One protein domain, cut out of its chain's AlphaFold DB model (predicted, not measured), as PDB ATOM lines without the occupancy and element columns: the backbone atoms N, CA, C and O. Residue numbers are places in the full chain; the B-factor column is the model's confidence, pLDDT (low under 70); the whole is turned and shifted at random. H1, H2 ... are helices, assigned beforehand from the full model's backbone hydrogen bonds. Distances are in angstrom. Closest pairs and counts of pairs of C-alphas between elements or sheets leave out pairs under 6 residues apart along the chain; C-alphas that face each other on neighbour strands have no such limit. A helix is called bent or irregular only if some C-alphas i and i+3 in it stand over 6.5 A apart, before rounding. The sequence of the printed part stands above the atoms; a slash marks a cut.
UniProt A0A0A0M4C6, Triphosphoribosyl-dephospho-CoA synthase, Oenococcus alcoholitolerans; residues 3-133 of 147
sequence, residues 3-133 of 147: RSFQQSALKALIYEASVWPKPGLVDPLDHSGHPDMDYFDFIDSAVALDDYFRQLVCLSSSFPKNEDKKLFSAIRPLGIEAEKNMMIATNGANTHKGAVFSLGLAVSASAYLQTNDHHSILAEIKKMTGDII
ATOM      1  N   ARG A   3     147.664 185.204 195.736       59.19
ATOM      2  CA  ARG A   3     146.393 185.954 195.871       59.19
ATOM      3  C   ARG A   3     145.747 186.355 194.534       59.19
ATOM      4  O   ARG A   3     144.572 186.706 194.536       59.19
ATOM      5  N   SER A   4     146.464 186.294 193.405       85.75
ATOM      6  CA  SER A   4     145.906 186.729 192.118       85.75
ATOM      7  C   SER A   4     144.820 185.791 191.588       85.75
ATOM      8  O   SER A   4     143.838 186.281 191.049       85.75
ATOM      9  N   PHE A   5     144.951 184.469 191.749       96.19
ATOM     10  CA  PHE A   5     144.002 183.516 191.150       96.19
ATOM     11  C   PHE A   5     142.622 183.557 191.812       96.19
ATOM     12  O   PHE A   5     141.619 183.621 191.110       96.19
ATOM     13  N   GLN A   6     142.578 183.604 193.148       96.44
ATOM     14  CA  GLN A   6     141.339 183.783 193.913       96.44
ATOM     15  C   GLN A   6     140.612 185.064 193.485       96.44
ATOM     16  O   GLN A   6     139.441 185.031 193.121       96.44
ATOM     17  N   GLN A   7     141.328 186.192 193.465       96.31
ATOM     18  CA  GLN A   7     140.746 187.483 193.103       96.31
ATOM     19  C   GLN A   7     140.269 187.521 191.650       96.31
ATOM     20  O   GLN A   7     139.236 188.122 191.369       96.31
ATOM     21  N   SER A   8     141.000 186.895 190.724       96.75
ATOM     22  CA  SER A   8     140.568 186.772 189.330       96.75
ATOM     23  C   SER A   8     139.298 185.936 189.200       96.75
ATOM     24  O   SER A   8     138.425 186.312 188.428       96.75
ATOM     25  N   ALA A   9     139.165 184.849 189.969       97.88
ATOM     26  CA  ALA A   9     137.962 184.020 189.971       97.88
ATOM     27  C   ALA A   9     136.746 184.778 190.518       97.88
ATOM     28  O   ALA A   9     135.715 184.828 189.854       97.88
ATOM     29  N   LEU A  10     136.892 185.453 191.665       98.06
ATOM     30  CA  LEU A  10     135.833 186.296 192.224       98.06
ATOM     31  C   LEU A  10     135.418 187.402 191.241       98.06
ATOM     32  O   LEU A  10     134.233 187.590 190.978       98.06
ATOM     33  N   LYS A  11     136.392 188.103 190.645       97.69
ATOM     34  CA  LYS A  11     136.119 189.119 189.618       97.69
ATOM     35  C   LYS A  11     135.415 188.533 188.400       97.69
ATOM     36  O   LYS A  11     134.539 189.193 187.861       97.69
ATOM     37  N   ALA A  12     135.787 187.329 187.967       97.75
ATOM     38  CA  ALA A  12     135.147 186.673 186.835       97.75
ATOM     39  C   ALA A  12     133.666 186.389 187.112       97.75
ATOM     40  O   ALA A  12     132.852 186.654 186.235       97.75
ATOM     41  N   LEU A  13     133.312 185.931 188.319       98.38
ATOM     42  CA  LEU A  13     131.909 185.730 188.706       98.38
ATOM     43  C   LEU A  13     131.129 187.050 188.754       98.38
ATOM     44  O   LEU A  13     130.038 187.143 188.208       98.38
ATOM     45  N   ILE A  14     131.707 188.103 189.341       98.19
ATOM     46  CA  ILE A  14     131.054 189.423 189.382       98.19
ATOM     47  C   ILE A  14     130.878 189.986 187.964       98.19
ATOM     48  O   ILE A  14     129.826 190.533 187.641       98.19
ATOM     49  N   TYR A  15     131.885 189.838 187.099       97.62
ATOM     50  CA  TYR A  15     131.772 190.250 185.703       97.62
ATOM     51  C   TYR A  15     130.697 189.455 184.965       97.62
ATOM     52  O   TYR A  15     129.898 190.068 184.267       97.62
ATOM     53  N   GLU A  16     130.623 188.139 185.164       97.12
ATOM     54  CA  GLU A  16     129.584 187.275 184.595       97.12
ATOM     55  C   GLU A  16     128.167 187.716 184.989       97.12
ATOM     56  O   GLU A  16     127.294 187.796 184.120       97.12
ATOM     57  N   ALA A  17     127.966 188.077 186.259       96.44
ATOM     58  CA  ALA A  17     126.688 188.576 186.759       96.44
ATOM     59  C   ALA A  17     126.348 189.963 186.192       96.44
ATOM     60  O   ALA A  17     125.186 190.275 185.952       96.44
ATOM     61  N   SER A  18     127.360 190.809 185.968       96.50
ATOM     62  CA  SER A  18     127.175 192.196 185.514       96.50
ATOM     63  C   SER A  18     126.956 192.357 184.005       96.50
ATOM     64  O   SER A  18     126.670 193.462 183.542       96.50
ATOM     65  N   VAL A  19     127.138 191.290 183.219       95.69
ATOM     66  CA  VAL A  19     126.982 191.346 181.761       95.69
ATOM     67  C   VAL A  19     125.508 191.480 181.394       95.69
ATOM     68  O   VAL A  19     124.691 190.631 181.729       95.69
ATOM     69  N   TRP A  20     125.209 192.517 180.615       92.88
ATOM     70  CA  TRP A  20     123.924 192.736 179.963       92.88
ATOM     71  C   TRP A  20     124.150 193.093 178.483       92.88
ATOM     72  O   TRP A  20     125.057 193.882 178.192       92.88
ATOM     73  N   PRO A  21     123.347 192.564 177.539       92.88
ATOM     74  CA  PRO A  21     122.208 191.658 177.739       92.88
ATOM     75  C   PRO A  21     122.619 190.187 177.912       92.88
ATOM     76  O   PRO A  21     123.604 189.747 177.315       92.88
ATOM     77  N   LYS A  22     121.816 189.405 178.651       90.75
ATOM     78  CA  LYS A  22     122.037 187.959 178.837       90.75
ATOM     79  C   LYS A  22     120.763 187.138 178.545       90.75
ATOM     80  O   LYS A  22     120.077 186.687 179.459       90.75
ATOM     81  N   PRO A  23     120.418 186.918 177.259       87.62
ATOM     82  CA  PRO A  23     119.139 186.320 176.874       87.62
ATOM     83  C   PRO A  23     118.874 184.960 177.538       87.62
ATOM     84  O   PRO A  23     119.647 184.018 177.363       87.62
ATOM     85  N   GLY A  24     117.757 184.849 178.264       87.81
ATOM     86  CA  GLY A  24     117.337 183.612 178.935       87.81
ATOM     87  C   GLY A  24     118.080 183.293 180.240       87.81
ATOM     88  O   GLY A  24     117.888 182.210 180.795       87.81
ATOM     89  N   LEU A  25     118.915 184.206 180.735       92.56
ATOM     90  CA  LEU A  25     119.631 184.105 182.007       92.56
ATOM     91  C   LEU A  25     119.349 185.350 182.862       92.56
ATOM     92  O   LEU A  25     118.699 186.283 182.407       92.56
ATOM     93  N   VAL A  26     119.822 185.335 184.107       94.31
ATOM     94  CA  VAL A  26     119.751 186.484 185.018       94.31
ATOM     95  C   VAL A  26     120.827 187.505 184.662       94.31
ATOM     96  O   VAL A  26     122.003 187.145 184.539       94.31
ATOM     97  N   ASP A  27     120.429 188.768 184.545       95.25
ATOM     98  CA  ASP A  27     121.311 189.922 184.396       95.25
ATOM     99  C   ASP A  27     120.829 191.115 185.261       95.25
ATOM    100  O   ASP A  27     119.805 191.007 185.941       95.25
ATOM    101  N   PRO A  28     121.556 192.252 185.305       96.19
ATOM    102  CA  PRO A  28     121.200 193.377 186.174       96.19
ATOM    103  C   PRO A  28     119.855 194.052 185.869       96.19
ATOM    104  O   PRO A  28     119.392 194.844 186.691       96.19
ATOM    105  N   LEU A  29     119.265 193.821 184.689       95.12
ATOM    106  CA  LEU A  29     118.028 194.472 184.244       95.12
ATOM    107  C   LEU A  29     116.861 193.496 184.045       95.12
ATOM    108  O   LEU A  29     115.712 193.938 184.071       95.12
ATOM    109  N   ASP A  30     117.127 192.205 183.841       91.88
ATOM    110  CA  ASP A  30     116.120 191.176 183.602       91.88
ATOM    111  C   ASP A  30     116.487 189.847 184.283       91.88
ATOM    112  O   ASP A  30     117.588 189.314 184.154       91.88
ATOM    113  N   HIS A  31     115.510 189.284 184.989       92.50
ATOM    114  CA  HIS A  31     115.558 187.943 185.571       92.50
ATOM    115  C   HIS A  31     114.236 187.188 185.335       92.50
ATOM    116  O   HIS A  31     113.934 186.204 186.003       92.50
ATOM    117  N   SER A  32     113.418 187.626 184.374       89.31
ATOM    118  CA  SER A  32     112.061 187.110 184.143       89.31
ATOM    119  C   SER A  32     111.994 185.602 183.855       89.31
ATOM    120  O   SER A  32     110.979 184.966 184.139       89.31
ATOM    121  N   GLY A  33     113.074 185.012 183.330       88.62
ATOM    122  CA  GLY A  33     113.202 183.566 183.114       88.62
ATOM    123  C   GLY A  33     113.549 182.746 184.363       88.62
ATOM    124  O   GLY A  33     113.442 181.523 184.315       88.62
ATOM    125  N   HIS A  34     113.944 183.399 185.458       92.56
ATOM    126  CA  HIS A  34     114.420 182.788 186.703       92.56
ATOM    127  C   HIS A  34     113.754 183.491 187.898       92.56
ATOM    128  O   HIS A  34     114.317 184.416 188.475       92.56
ATOM    129  N   PRO A  35     112.513 183.124 188.263       91.69
ATOM    130  CA  PRO A  35     111.793 183.766 189.369       91.69
ATOM    131  C   PRO A  35     112.354 183.407 190.755       91.69
ATOM    132  O   PRO A  35     111.925 183.976 191.755       91.69
ATOM    133  N   ASP A  36     113.253 182.429 190.818       94.56
ATOM    134  CA  ASP A  36     113.897 181.908 192.020       94.56
ATOM    135  C   ASP A  36     115.209 182.619 192.383       94.56
ATOM    136  O   ASP A  36     115.753 182.335 193.445       94.56
ATOM    137  N   MET A  37     115.715 183.517 191.530       96.31
ATOM    138  CA  MET A  37     116.955 184.262 191.771       96.31
ATOM    139  C   MET A  37     117.026 185.570 190.983       96.31
ATOM    140  O   MET A  37     116.485 185.677 189.884       96.31
ATOM    141  N   ASP A  38     117.769 186.540 191.503       96.88
ATOM    142  CA  ASP A  38     118.057 187.804 190.832       96.88
ATOM    143  C   ASP A  38     119.566 188.108 190.741       96.88
ATOM    144  O   ASP A  38     120.435 187.297 191.074       96.88
ATOM    145  N   TYR A  39     119.901 189.289 190.221       97.31
ATOM    146  CA  TYR A  39     121.285 189.741 190.097       97.31
ATOM    147  C   TYR A  39     122.031 189.783 191.444       97.31
ATOM    148  O   TYR A  39     123.224 189.474 191.491       97.31
ATOM    149  N   PHE A  40     121.361 190.142 192.540       97.81
ATOM    150  CA  PHE A  40     121.976 190.206 193.863       97.81
ATOM    151  C   PHE A  40     122.249 188.811 194.425       97.81
ATOM    152  O   PHE A  40     123.319 188.621 195.000       97.81
ATOM    153  N   ASP A  41     121.402 187.815 194.144       98.12
ATOM    154  CA  ASP A  41     121.710 186.413 194.466       98.12
ATOM    155  C   ASP A  41     123.001 185.942 193.774       98.12
ATOM    156  O   ASP A  41     123.802 185.208 194.356       98.12
ATOM    157  N   PHE A  42     123.269 186.389 192.541       98.19
ATOM    158  CA  PHE A  42     124.544 186.103 191.871       98.19
ATOM    159  C   PHE A  42     125.736 186.791 192.554       98.19
ATOM    160  O   PHE A  42     126.813 186.195 192.653       98.19
ATOM    161  N   ILE A  43     125.567 188.015 193.062       98.50
ATOM    162  CA  ILE A  43     126.614 188.703 193.832       98.50
ATOM    163  C   ILE A  43     126.874 187.988 195.162       98.50
ATOM    164  O   ILE A  43     128.032 187.695 195.473       98.50
ATOM    165  N   ASP A  44     125.827 187.637 195.905       98.62
ATOM    166  CA  ASP A  44     125.932 186.928 197.183       98.62
ATOM    167  C   ASP A  44     126.556 185.539 196.995       98.62
ATOM    168  O   ASP A  44     127.462 185.144 197.732       98.62
ATOM    169  N   SER A  45     126.168 184.844 195.924       98.56
ATOM    170  CA  SER A  45     126.797 183.607 195.463       98.56
ATOM    171  C   SER A  45     128.296 183.769 195.205       98.56
ATOM    172  O   SER A  45     129.103 182.973 195.689       98.56
ATOM    173  N   ALA A  46     128.706 184.812 194.475       98.56
ATOM    174  CA  ALA A  46     130.115 185.059 194.180       98.56
ATOM    175  C   ALA A  46     130.933 185.315 195.457       98.56
ATOM    176  O   ALA A  46     132.022 184.759 195.613       98.56
ATOM    177  N   VAL A  47     130.395 186.107 196.391       98.38
ATOM    178  CA  VAL A  47     131.035 186.396 197.684       98.38
ATOM    179  C   VAL A  47     131.146 185.133 198.542       98.38
ATOM    180  O   VAL A  47     132.212 184.879 199.108       98.38
ATOM    181  N   ALA A  48     130.104 184.299 198.589       98.44
ATOM    182  CA  ALA A  48     130.118 183.027 199.316       98.44
ATOM    183  C   ALA A  48     131.193 182.050 198.799       98.44
ATOM    184  O   ALA A  48     131.694 181.212 199.551       98.44
ATOM    185  N   LEU A  49     131.583 182.174 197.526       98.69
ATOM    186  CA  LEU A  49     132.607 181.345 196.888       98.69
ATOM    187  C   LEU A  49     134.042 181.887 197.030       98.69
ATOM    188  O   LEU A  49     134.985 181.172 196.685       98.69
ATOM    189  N   ASP A  50     134.255 183.094 197.567       98.06
ATOM    190  CA  ASP A  50     135.605 183.670 197.711       98.06
ATOM    191  C   ASP A  50     136.524 182.779 198.565       98.06
ATOM    192  O   ASP A  50     137.666 182.481 198.191       98.06
ATOM    193  N   ASP A  51     135.998 182.273 199.685       97.69
ATOM    194  CA  ASP A  51     136.759 181.398 200.573       97.69
ATOM    195  C   ASP A  51     137.077 180.045 199.923       97.69
ATOM    196  O   ASP A  51     138.178 179.518 200.089       97.69
ATOM    197  N   TYR A  52     136.162 179.517 199.106       98.56
ATOM    198  CA  TYR A  52     136.404 178.310 198.317       98.56
ATOM    199  C   TYR A  52     137.596 178.498 197.371       98.56
ATOM    200  O   TYR A  52     138.527 177.689 197.381       98.56
ATOM    201  N   PHE A  53     137.638 179.598 196.613       98.56
ATOM    202  CA  PHE A  53     138.769 179.874 195.727       98.56
ATOM    203  C   PHE A  53     140.082 180.054 196.497       98.56
ATOM    204  O   PHE A  53     141.126 179.578 196.046       98.56
ATOM    205  N   ARG A  54     140.046 180.674 197.685       98.00
ATOM    206  CA  ARG A  54     141.211 180.769 198.579       98.00
ATOM    207  C   ARG A  54     141.727 179.384 198.975       98.00
ATOM    208  O   ARG A  54     142.932 179.135 198.898       98.00
ATOM    209  N   GLN A  55     140.831 178.487 199.386       98.31
ATOM    210  CA  GLN A  55     141.175 177.123 199.790       98.31
ATOM    211  C   GLN A  55     141.771 176.317 198.629       98.31
ATOM    212  O   GLN A  55     142.802 175.669 198.820       98.31
ATOM    213  N   LEU A  56     141.196 176.419 197.424       98.50
ATOM    214  CA  LEU A  56     141.750 175.799 196.216       98.50
ATOM    215  C   LEU A  56     143.174 176.277 195.945       98.50
ATOM    216  O   LEU A  56     144.081 175.464 195.796       98.50
ATOM    217  N   VAL A  57     143.399 177.592 195.944       98.31
ATOM    218  CA  VAL A  57     144.735 178.157 195.721       98.31
ATOM    219  C   VAL A  57     145.736 177.627 196.744       98.31
ATOM    220  O   VAL A  57     146.831 177.211 196.361       98.31
ATOM    221  N   CYS A  58     145.387 177.634 198.034       97.12
ATOM    222  CA  CYS A  58     146.264 177.145 199.095       97.12
ATOM    223  C   CYS A  58     146.603 175.659 198.926       97.12
ATOM    224  O   CYS A  58     147.780 175.304 198.967       97.12
ATOM    225  N   LEU A  59     145.595 174.811 198.705       97.88
ATOM    226  CA  LEU A  59     145.778 173.370 198.544       97.88
ATOM    227  C   LEU A  59     146.602 173.056 197.291       97.88
ATOM    228  O   LEU A  59     147.603 172.345 197.370       97.88
ATOM    229  N   SER A  60     146.218 173.613 196.142       97.94
ATOM    230  CA  SER A  60     146.843 173.311 194.852       97.94
ATOM    231  C   SER A  60     148.278 173.823 194.747       97.94
ATOM    232  O   SER A  60     149.122 173.139 194.173       97.94
ATOM    233  N   SER A  61     148.594 174.985 195.330       97.00
ATOM    234  CA  SER A  61     149.950 175.561 195.255       97.00
ATOM    235  C   SER A  61     151.009 174.717 195.965       97.00
ATOM    236  O   SER A  61     152.180 174.756 195.590       97.00
ATOM    237  N   SER A  62     150.612 173.979 197.003       95.50
ATOM    238  CA  SER A  62     151.505 173.133 197.804       95.50
ATOM    239  C   SER A  62     151.389 171.647 197.459       95.50
ATOM    240  O   SER A  62     152.031 170.822 198.107       95.50
ATOM    241  N   PHE A  63     150.582 171.293 196.455       97.62
ATOM    242  CA  PHE A  63     150.330 169.902 196.108       97.62
ATOM    243  C   PHE A  63     151.548 169.259 195.414       97.62
ATOM    244  O   PHE A  63     152.191 169.914 194.583       97.62
ATOM    245  N   PRO A  64     151.880 167.987 195.714       96.81
ATOM    246  CA  PRO A  64     152.962 167.274 195.042       96.81
ATOM    247  C   PRO A  64     152.789 167.246 193.520       96.81
ATOM    248  O   PRO A  64     151.692 167.025 193.014       96.81
ATOM    249  N   LYS A  65     153.886 167.458 192.785       93.75
ATOM    250  CA  LYS A  65     153.877 167.428 191.316       93.75
ATOM    251  C   LYS A  65     153.656 166.012 190.781       93.75
ATOM    252  O   LYS A  65     154.091 165.045 191.401       93.75
ATOM    253  N   ASN A  66     153.082 165.918 189.582       91.88
ATOM    254  CA  ASN A  66     152.718 164.671 188.895       91.88
ATOM    255  C   ASN A  66     151.662 163.834 189.640       91.88
ATOM    256  O   ASN A  66     151.560 162.626 189.433       91.88
ATOM    257  N   GLU A  67     150.873 164.466 190.511       94.31
ATOM    258  CA  GLU A  67     149.779 163.831 191.248       94.31
ATOM    259  C   GLU A  67     148.406 164.393 190.837       94.31
ATOM    260  O   GLU A  67     147.485 164.492 191.643       94.31
ATOM    261  N   ASP A  68     148.244 164.742 189.563       93.25
ATOM    262  CA  ASP A  68     147.136 165.555 189.035       93.25
ATOM    263  C   ASP A  68     145.744 164.950 189.331       93.25
ATOM    264  O   ASP A  68     144.802 165.644 189.720       93.25
ATOM    265  N   LYS A  69     145.615 163.619 189.257       93.25
ATOM    266  CA  LYS A  69     144.378 162.897 189.625       93.25
ATOM    267  C   LYS A  69     144.086 162.916 191.128       93.25
ATOM    268  O   LYS A  69     142.929 162.975 191.555       93.25
ATOM    269  N   LYS A  70     145.134 162.859 191.956       95.75
ATOM    270  CA  LYS A  70     144.989 162.982 193.413       95.75
ATOM    271  C   LYS A  70     144.654 164.419 193.791       95.75
ATOM    272  O   LYS A  70     143.846 164.608 194.694       95.75
ATOM    273  N   LEU A  71     145.192 165.407 193.070       97.56
ATOM    274  CA  LEU A  71     144.801 166.805 193.223       97.56
ATOM    275  C   LEU A  71     143.304 166.964 192.959       97.56
ATOM    276  O   LEU A  71     142.603 167.525 193.797       97.56
ATOM    277  N   PHE A  72     142.802 166.411 191.849       96.62
ATOM    278  CA  PHE A  72     141.368 166.420 191.555       96.62
ATOM    279  C   PHE A  72     140.550 165.801 192.695       96.62
ATOM    280  O   PHE A  72     139.604 166.409 193.185       96.62
ATOM    281  N   SER A  73     140.957 164.630 193.185       95.56
ATOM    282  CA  SER A  73     140.287 163.971 194.312       95.56
ATOM    283  C   SER A  73     140.307 164.816 195.595       95.56
ATOM    284  O   SER A  73     139.318 164.844 196.322       95.56
ATOM    285  N   ALA A  74     141.403 165.534 195.858       97.75
ATOM    286  CA  ALA A  74     141.583 166.355 197.052       97.75
ATOM    287  C   ALA A  74     140.736 167.639 197.052       97.75
ATOM    288  O   ALA A  74     140.303 168.074 198.116       97.75
ATOM    289  N   ILE A  75     140.466 168.234 195.885       98.12
ATOM    290  CA  ILE A  75     139.656 169.462 195.786       98.12
ATOM    291  C   ILE A  75     138.144 169.194 195.743       98.12
ATOM    292  O   ILE A  75     137.356 170.098 196.016       98.12
ATOM    293  N   ARG A  76     137.706 167.963 195.436       97.00
ATOM    294  CA  ARG A  76     136.273 167.617 195.334       97.00
ATOM    295  C   ARG A  76     135.470 167.908 196.607       97.00
ATOM    296  O   ARG A  76     134.411 168.519 196.478       97.00
ATOM    297  N   PRO A  77     135.925 167.532 197.821       98.25
ATOM    298  CA  PRO A  77     135.203 167.871 199.046       98.25
ATOM    299  C   PRO A  77     135.026 169.381 199.237       98.25
ATOM    300  O   PRO A  77     133.979 169.809 199.715       98.25
ATOM    301  N   LEU A  78     136.008 170.184 198.807       98.62
ATOM    302  CA  LEU A  78     135.925 171.644 198.868       98.62
ATOM    303  C   LEU A  78     134.831 172.176 197.938       98.62
ATOM    304  O   LEU A  78     134.059 173.035 198.343       98.62
ATOM    305  N   GLY A  79     134.724 171.628 196.723       98.31
ATOM    306  CA  GLY A  79     133.661 171.987 195.779       98.31
ATOM    307  C   GLY A  79     132.262 171.605 196.274       98.31
ATOM    308  O   GLY A  79     131.328 172.385 196.129       98.31
ATOM    309  N   ILE A  80     132.117 170.439 196.916       98.31
ATOM    310  CA  ILE A  80     130.839 170.016 197.520       98.31
ATOM    311  C   ILE A  80     130.408 170.997 198.613       98.31
ATOM    312  O   ILE A  80     129.236 171.359 198.690       98.31
ATOM    313  N   GLU A  81     131.340 171.430 199.462       98.62
ATOM    314  CA  GLU A  81     131.030 172.396 200.515       98.62
ATOM    315  C   GLU A  81     130.748 173.793 199.950       98.62
ATOM    316  O   GLU A  81     129.815 174.462 200.386       98.62
ATOM    317  N   ALA A  82     131.489 174.200 198.919       98.56
ATOM    318  CA  ALA A  82     131.260 175.451 198.210       98.56
ATOM    319  C   ALA A  82     129.858 175.516 197.586       98.56
ATOM    320  O   ALA A  82     129.189 176.537 197.711       98.56
ATOM    321  N   GLU A  83     129.380 174.423 196.982       98.38
ATOM    322  CA  GLU A  83     128.016 174.343 196.449       98.38
ATOM    323  C   GLU A  83     126.964 174.532 197.551       98.38
ATOM    324  O   GLU A  83     125.999 175.267 197.349       98.38
ATOM    325  N   LYS A  84     127.152 173.931 198.734       98.44
ATOM    326  CA  LYS A  84     126.231 174.136 199.864       98.44
ATOM    327  C   LYS A  84     126.235 175.582 200.343       98.44
ATOM    328  O   LYS A  84     125.166 176.149 200.534       98.44
ATOM    329  N   ASN A  85     127.413 176.175 200.525       98.44
ATOM    330  CA  ASN A  85     127.542 177.559 200.986       98.44
ATOM    331  C   ASN A  85     126.905 178.537 199.998       98.44
ATOM    332  O   ASN A  85     126.195 179.449 200.409       98.44
ATOM    333  N   MET A  86     127.109 178.297 198.703       98.44
ATOM    334  CA  MET A  86     126.457 179.033 197.629       98.44
ATOM    335  C   MET A  86     124.931 178.914 197.724       98.44
ATOM    336  O   MET A  86     124.260 179.933 197.778       98.44
ATOM    337  N   MET A  87     124.392 177.692 197.827       98.19
ATOM    338  CA  MET A  87     122.947 177.462 197.969       98.19
ATOM    339  C   MET A  87     122.371 178.130 199.225       98.19
ATOM    340  O   MET A  87     121.262 178.646 199.186       98.19
ATOM    341  N   ILE A  88     123.099 178.134 200.345       98.38
ATOM    342  CA  ILE A  88     122.668 178.821 201.572       98.38
ATOM    343  C   ILE A  88     122.605 180.334 201.347       98.38
ATOM    344  O   ILE A  88     121.629 180.960 201.752       98.38
ATOM    345  N   ALA A  89     123.620 180.912 200.699       98.25
ATOM    346  CA  ALA A  89     123.680 182.345 200.425       98.25
ATOM    347  C   ALA A  89     122.571 182.815 199.470       98.25
ATOM    348  O   ALA A  89     122.130 183.949 199.577       98.25
ATOM    349  N   THR A  90     122.095 181.934 198.586       98.00
ATOM    350  CA  THR A  90     121.089 182.242 197.557       98.00
ATOM    351  C   THR A  90     119.720 181.630 197.831       98.00
ATOM    352  O   THR A  90     118.956 181.367 196.904       98.00
ATOM    353  N   ASN A  91     119.405 181.314 199.091       96.88
ATOM    354  CA  ASN A  91     118.111 180.739 199.488       96.88
ATOM    355  C   ASN A  91     117.702 179.470 198.699       96.88
ATOM    356  O   ASN A  91     116.519 179.186 198.514       96.88
ATOM    357  N   GLY A  92     118.680 178.680 198.255       96.69
ATOM    358  CA  GLY A  92     118.503 177.437 197.504       96.69
ATOM    359  C   GLY A  92     118.553 177.584 195.981       96.69
ATOM    360  O   GLY A  92     118.384 176.580 195.286       96.69
ATOM    361  N   ALA A  93     118.787 178.788 195.451       96.38
ATOM    362  CA  ALA A  93     118.830 179.011 194.011       96.38
ATOM    363  C   ALA A  93     120.117 178.490 193.357       96.38
ATOM    364  O   ALA A  93     121.225 178.597 193.895       96.38
ATOM    365  N   ASN A  94     119.980 177.966 192.139       93.81
ATOM    366  CA  ASN A  94     121.076 177.364 191.389       93.81
ATOM    367  C   ASN A  94     121.846 178.400 190.550       93.81
ATOM    368  O   ASN A  94     121.739 178.419 189.326       93.81
ATOM    369  N   THR A  95     122.649 179.229 191.215       96.06
ATOM    370  CA  THR A  95     123.459 180.279 190.573       96.06
ATOM    371  C   THR A  95     124.756 179.710 189.970       96.06
ATOM    372  O   THR A  95     124.786 179.164 188.867       96.06
ATOM    373  N   HIS A  96     125.865 179.758 190.704       97.75
ATOM    374  CA  HIS A  96     127.211 179.447 190.221       97.75
ATOM    375  C   HIS A  96     127.613 177.969 190.343       97.75
ATOM    376  O   HIS A  96     128.803 177.654 190.305       97.75
ATOM    377  N   LYS A  97     126.667 177.024 190.434       96.50
ATOM    378  CA  LYS A  97     126.979 175.588 190.605       96.50
ATOM    379  C   LYS A  97     127.903 175.045 189.514       96.50
ATOM    380  O   LYS A  97     128.857 174.323 189.796       96.50
ATOM    381  N   GLY A  98     127.661 175.430 188.261       96.50
ATOM    382  CA  GLY A  98     128.542 175.075 187.147       96.50
ATOM    383  C   GLY A  98     129.949 175.670 187.292       96.50
ATOM    384  O   GLY A  98     130.936 174.996 186.997       96.50
ATOM    385  N   ALA A  99     130.050 176.902 187.800       97.75
ATOM    386  CA  ALA A  99     131.320 177.588 188.014       97.75
ATOM    387  C   ALA A  99     132.118 176.998 189.187       97.75
ATOM    388  O   ALA A  99     133.341 176.898 189.088       97.75
ATOM    389  N   VAL A 100     131.458 176.519 190.250       98.44
ATOM    390  CA  VAL A 100     132.119 175.777 191.341       98.44
ATOM    391  C   VAL A 100     132.978 174.641 190.779       98.44
ATOM    392  O   VAL A 100     134.117 174.457 191.214       98.44
ATOM    393  N   PHE A 101     132.474 173.933 189.764       96.88
ATOM    394  CA  PHE A 101     133.226 172.895 189.066       96.88
ATOM    395  C   PHE A 101     134.252 173.470 188.078       96.88
ATOM    396  O   PHE A 101     135.451 173.250 188.235       96.88
ATOM    397  N   SER A 102     133.809 174.202 187.052       97.44
ATOM    398  CA  SER A 102     134.673 174.590 185.928       97.44
ATOM    399  C   SER A 102     135.731 175.628 186.312       97.44
ATOM    400  O   SER A 102     136.920 175.437 186.042       97.44
ATOM    401  N   LEU A 103     135.327 176.702 186.992       98.25
ATOM    402  CA  LEU A 103     136.240 177.736 187.470       98.25
ATOM    403  C   LEU A 103     137.086 177.215 188.635       98.25
ATOM    404  O   LEU A 103     138.270 177.529 188.707       98.25
ATOM    405  N   GLY A 104     136.529 176.351 189.490       98.38
ATOM    406  CA  GLY A 104     137.292 175.668 190.539       98.38
ATOM    407  C   GLY A 104     138.453 174.829 189.988       98.38
ATOM    408  O   GLY A 104     139.582 174.928 190.479       98.38
ATOM    409  N   LEU A 105     138.218 174.066 188.914       98.31
ATOM    410  CA  LEU A 105     139.264 173.337 188.185       98.31
ATOM    411  C   LEU A 105     140.316 174.282 187.596       98.31
ATOM    412  O   LEU A 105     141.511 174.035 187.754       98.31
ATOM    413  N   ALA A 106     139.887 175.376 186.962       98.25
ATOM    414  CA  ALA A 106     140.800 176.358 186.385       98.25
ATOM    415  C   ALA A 106     141.682 177.030 187.447       98.25
ATOM    416  O   ALA A 106     142.896 177.118 187.263       98.25
ATOM    417  N   VAL A 107     141.107 177.446 188.579       98.31
ATOM    418  CA  VAL A 107     141.846 178.027 189.713       98.31
ATOM    419  C   VAL A 107     142.847 177.026 190.278       98.31
ATOM    420  O   VAL A 107     144.008 177.375 190.490       98.31
ATOM    421  N   SER A 108     142.421 175.776 190.465       98.31
ATOM    422  CA  SER A 108     143.272 174.705 190.991       98.31
ATOM    423  C   SER A 108     144.450 174.416 190.064       98.31
ATOM    424  O   SER A 108     145.593 174.415 190.512       98.31
ATOM    425  N   ALA A 109     144.204 174.236 188.764       98.19
ATOM    426  CA  ALA A 109     145.250 173.996 187.771       98.19
ATOM    427  C   ALA A 109     146.212 175.189 187.639       98.19
ATOM    428  O   ALA A 109     147.427 175.001 187.602       98.19
ATOM    429  N   SER A 110     145.690 176.420 187.645       97.75
ATOM    430  CA  SER A 110     146.507 177.640 187.587       97.75
ATOM    431  C   SER A 110     147.421 177.765 188.805       97.75
ATOM    432  O   SER A 110     148.613 178.027 188.662       97.75
ATOM    433  N   ALA A 111     146.892 177.519 190.008       97.56
ATOM    434  CA  ALA A 111     147.660 177.540 191.250       97.56
ATOM    435  C   ALA A 111     148.642 176.363 191.347       97.56
ATOM    436  O   ALA A 111     149.772 176.535 191.801       97.56
ATOM    437  N   TYR A 112     148.259 175.179 190.877       97.75
ATOM    438  CA  TYR A 112     149.143 174.020 190.833       97.75
ATOM    439  C   TYR A 112     150.316 174.248 189.883       97.75
ATOM    440  O   TYR A 112     151.452 173.971 190.250       97.75
ATOM    441  N   LEU A 113     150.094 174.812 188.696       96.69
ATOM    442  CA  LEU A 113     151.161 175.114 187.737       96.69
ATOM    443  C   LEU A 113     151.881 176.445 187.999       96.69
ATOM    444  O   LEU A 113     152.965 176.653 187.461       96.69
ATOM    445  N   GLN A 114     151.298 177.329 188.814       95.88
ATOM    446  CA  GLN A 114     151.739 178.714 189.013       95.88
ATOM    447  C   GLN A 114     151.830 179.495 187.687       95.88
ATOM    448  O   GLN A 114     152.809 180.189 187.420       95.88
ATOM    449  N   THR A 115     150.800 179.381 186.844       95.38
ATOM    450  CA  THR A 115     150.754 180.008 185.512       95.38
ATOM    451  C   THR A 115     149.387 180.616 185.200       95.38
ATOM    452  O   THR A 115     148.376 180.182 185.741       95.38
ATOM    453  N   ASN A 116     149.370 181.605 184.301       93.31
ATOM    454  CA  ASN A 116     148.161 182.144 183.661       93.31
ATOM    455  C   ASN A 116     148.030 181.683 182.195       93.31
ATOM    456  O   ASN A 116     147.149 182.152 181.478       93.31
ATOM    457  N   ASP A 117     148.923 180.810 181.717       96.31
ATOM    458  CA  ASP A 117     148.855 180.299 180.349       96.31
ATOM    459  C   ASP A 117     147.685 179.321 180.181       96.31
ATOM    460  O   ASP A 117     147.697 178.202 180.698       96.31
ATOM    461  N   HIS A 118     146.681 179.748 179.419       94.50
ATOM    462  CA  HIS A 118     145.456 178.991 179.188       94.50
ATOM    463  C   HIS A 118     145.693 177.601 178.573       94.50
ATOM    464  O   HIS A 118     145.016 176.651 178.964       94.50
ATOM    465  N   HIS A 119     146.663 177.436 177.666       97.88
ATOM    466  CA  HIS A 119     146.961 176.131 177.070       97.88
ATOM    467  C   HIS A 119     147.474 175.138 178.115       97.88
ATOM    468  O   HIS A 119     146.987 174.007 178.184       97.88
ATOM    469  N   SER A 120     148.410 175.573 178.959       97.81
ATOM    470  CA  SER A 120     148.945 174.768 180.059       97.81
ATOM    471  C   SER A 120     147.863 174.417 181.081       97.81
ATOM    472  O   SER A 120     147.759 173.262 181.488       97.81
ATOM    473  N   ILE A 121     147.012 175.385 181.442       97.94
ATOM    474  CA  ILE A 121     145.893 175.181 182.373       97.94
ATOM    475  C   ILE A 121     144.919 174.131 181.830       97.94
ATOM    476  O   ILE A 121     144.584 173.182 182.534       97.94
ATOM    477  N   LEU A 122     144.491 174.251 180.569       98.00
ATOM    478  CA  LEU A 122     143.558 173.300 179.954       98.00
ATOM    479  C   LEU A 122     144.167 171.899 179.813       98.00
ATOM    480  O   LEU A 122     143.478 170.901 180.034       98.00
ATOM    481  N   ALA A 123     145.455 171.812 179.473       98.06
ATOM    482  CA  ALA A 123     146.166 170.541 179.422       98.06
ATOM    483  C   ALA A 123     146.224 169.868 180.801       98.06
ATOM    484  O   ALA A 123     146.086 168.649 180.894       98.06
ATOM    485  N   GLU A 124     146.387 170.650 181.865       98.00
ATOM    486  CA  GLU A 124     146.416 170.149 183.237       98.00
ATOM    487  C   GLU A 124     145.040 169.697 183.721       98.00
ATOM    488  O   GLU A 124     144.905 168.583 184.220       98.00
ATOM    489  N   ILE A 125     143.990 170.484 183.456       98.00
ATOM    490  CA  ILE A 125     142.602 170.080 183.723       98.00
ATOM    491  C   ILE A 125     142.301 168.740 183.043       98.00
ATOM    492  O   ILE A 125     141.745 167.843 183.672       98.00
ATOM    493  N   LYS A 126     142.737 168.552 181.790       97.12
ATOM    494  CA  LYS A 126     142.570 167.280 181.075       97.12
ATOM    495  C   LYS A 126     143.237 166.101 181.797       97.12
ATOM    496  O   LYS A 126     142.678 165.006 181.781       97.12
ATOM    497  N   LYS A 127     144.410 166.288 182.412       96.56
ATOM    498  CA  LYS A 127     145.065 165.236 183.215       96.56
ATOM    499  C   LYS A 127     144.303 164.972 184.509       96.56
ATOM    500  O   LYS A 127     144.053 163.814 184.833       96.56
ATOM    501  N   MET A 128     143.910 166.040 185.206       95.94
ATOM    502  CA  MET A 128     143.142 165.990 186.452       95.94
ATOM    503  C   MET A 128     141.833 165.207 186.289       95.94
ATOM    504  O   MET A 128     141.476 164.428 187.168       95.94
ATOM    505  N   THR A 129     141.134 165.386 185.163       95.44
ATOM    506  CA  THR A 129     139.813 164.788 184.906       95.44
ATOM    507  C   THR A 129     139.846 163.590 183.950       95.44
ATOM    508  O   THR A 129     138.795 163.170 183.472       95.44
ATOM    509  N   GLY A 130     141.026 163.064 183.607       91.00
ATOM    510  CA  GLY A 130     141.198 162.138 182.478       91.00
ATOM    511  C   GLY A 130     140.450 160.802 182.581       91.00
ATOM    512  O   GLY A 130     140.222 160.164 181.562       91.00
ATOM    513  N   ASP A 131     140.069 160.385 183.784       88.38
ATOM    514  CA  ASP A 131     139.339 159.149 184.097       88.38
ATOM    515  C   ASP A 131     138.053 159.402 184.901       88.38
ATOM    516  O   ASP A 131     137.515 158.501 185.550       88.38
ATOM    517  N   ILE A 132     137.549 160.643 184.871       88.69
ATOM    518  CA  ILE A 132     136.386 161.050 185.666       88.69
ATOM    519  C   ILE A 132     135.136 160.238 185.314       88.69
ATOM    520  O   ILE A 132     134.383 159.855 186.205       88.69
ATOM    521  N   ILE A 133     134.925 159.929 184.029       87.00
ATOM    522  CA  ILE A 133     133.744 159.187 183.574       87.00
ATOM    523  C   ILE A 133     133.819 157.743 184.066       87.00
ATOM    524  O   ILE A 133     132.852 157.216 184.612       87.00
TER     525      ILE A 133
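Overview. This is residues 3 to 133 of the 147 residues of the protein "Triphosphoribosyl-dephospho-CoA synthase" of Oenococcus alcoholitolerans (UniProt A0A0A0M4C6). Four helices, H1, H3, H4 and H5, form an elongated up-and-down bundle, each running against the one before, with H2 at one end and H6 crossing the other. The 131 printed residues hold six named helices, H1 to H6, and no named strand: all helix, compact, radius of gyration of the C-alphas 15.2 A, spans 47 by 30 by 26 A.

Arrangement. H4, residues 68 to 89, kinks by 32 degrees near residue 75 and is only just irregular: C-alphas 74 and 77 are 6.9 A apart. It forms a hairpin with H3, residues 50 to 61, at a shallow tilt of 9 degrees; the closest C-alphas, Tyr 52 and Ala 82, are 5.9 A apart. Its hairpin with H5, residues 97 to 113, has a steep tilt of 40 degrees, closest C-alphas Gly 79 and Val 100, 6.0 A. With residues 82 to 89 alone H4 touches H2, residues 39 to 48, closest C-alphas Ser 45 and Met 86, 5.1 A. H1, residues 3 to 18, touches H5 with residues 5 to 9 alone, closest C-alphas Phe 5 and Val 107, 6.1 A. H6, residues 118 to 128, touches H5 about perpendicular, 76 degrees, closest C-alphas Ala 109 and Ile 121, 5.6 A. Every O i to N i+4 pair is within hydrogen-bond range in H1, H2, H3 and H6, 16 of 18 in H4 and 11 of 13 in H5.

Along the chain. First to last C-alpha, H4 measures 31.0 A and H5 24.4 A. H1 begins at C-alpha 3 (146.393, 185.954, 195.871); H6 ends at C-alpha 128 (143.142, 165.990, 186.452).

Size, cuts and confidence. The C-alphas farthest apart, Ser 32 and Lys 65, are 46.8 A apart. The printed part has no cut; the link from H1 to H2 is long, 20 residues. Residue 3 alone has pLDDT under 70.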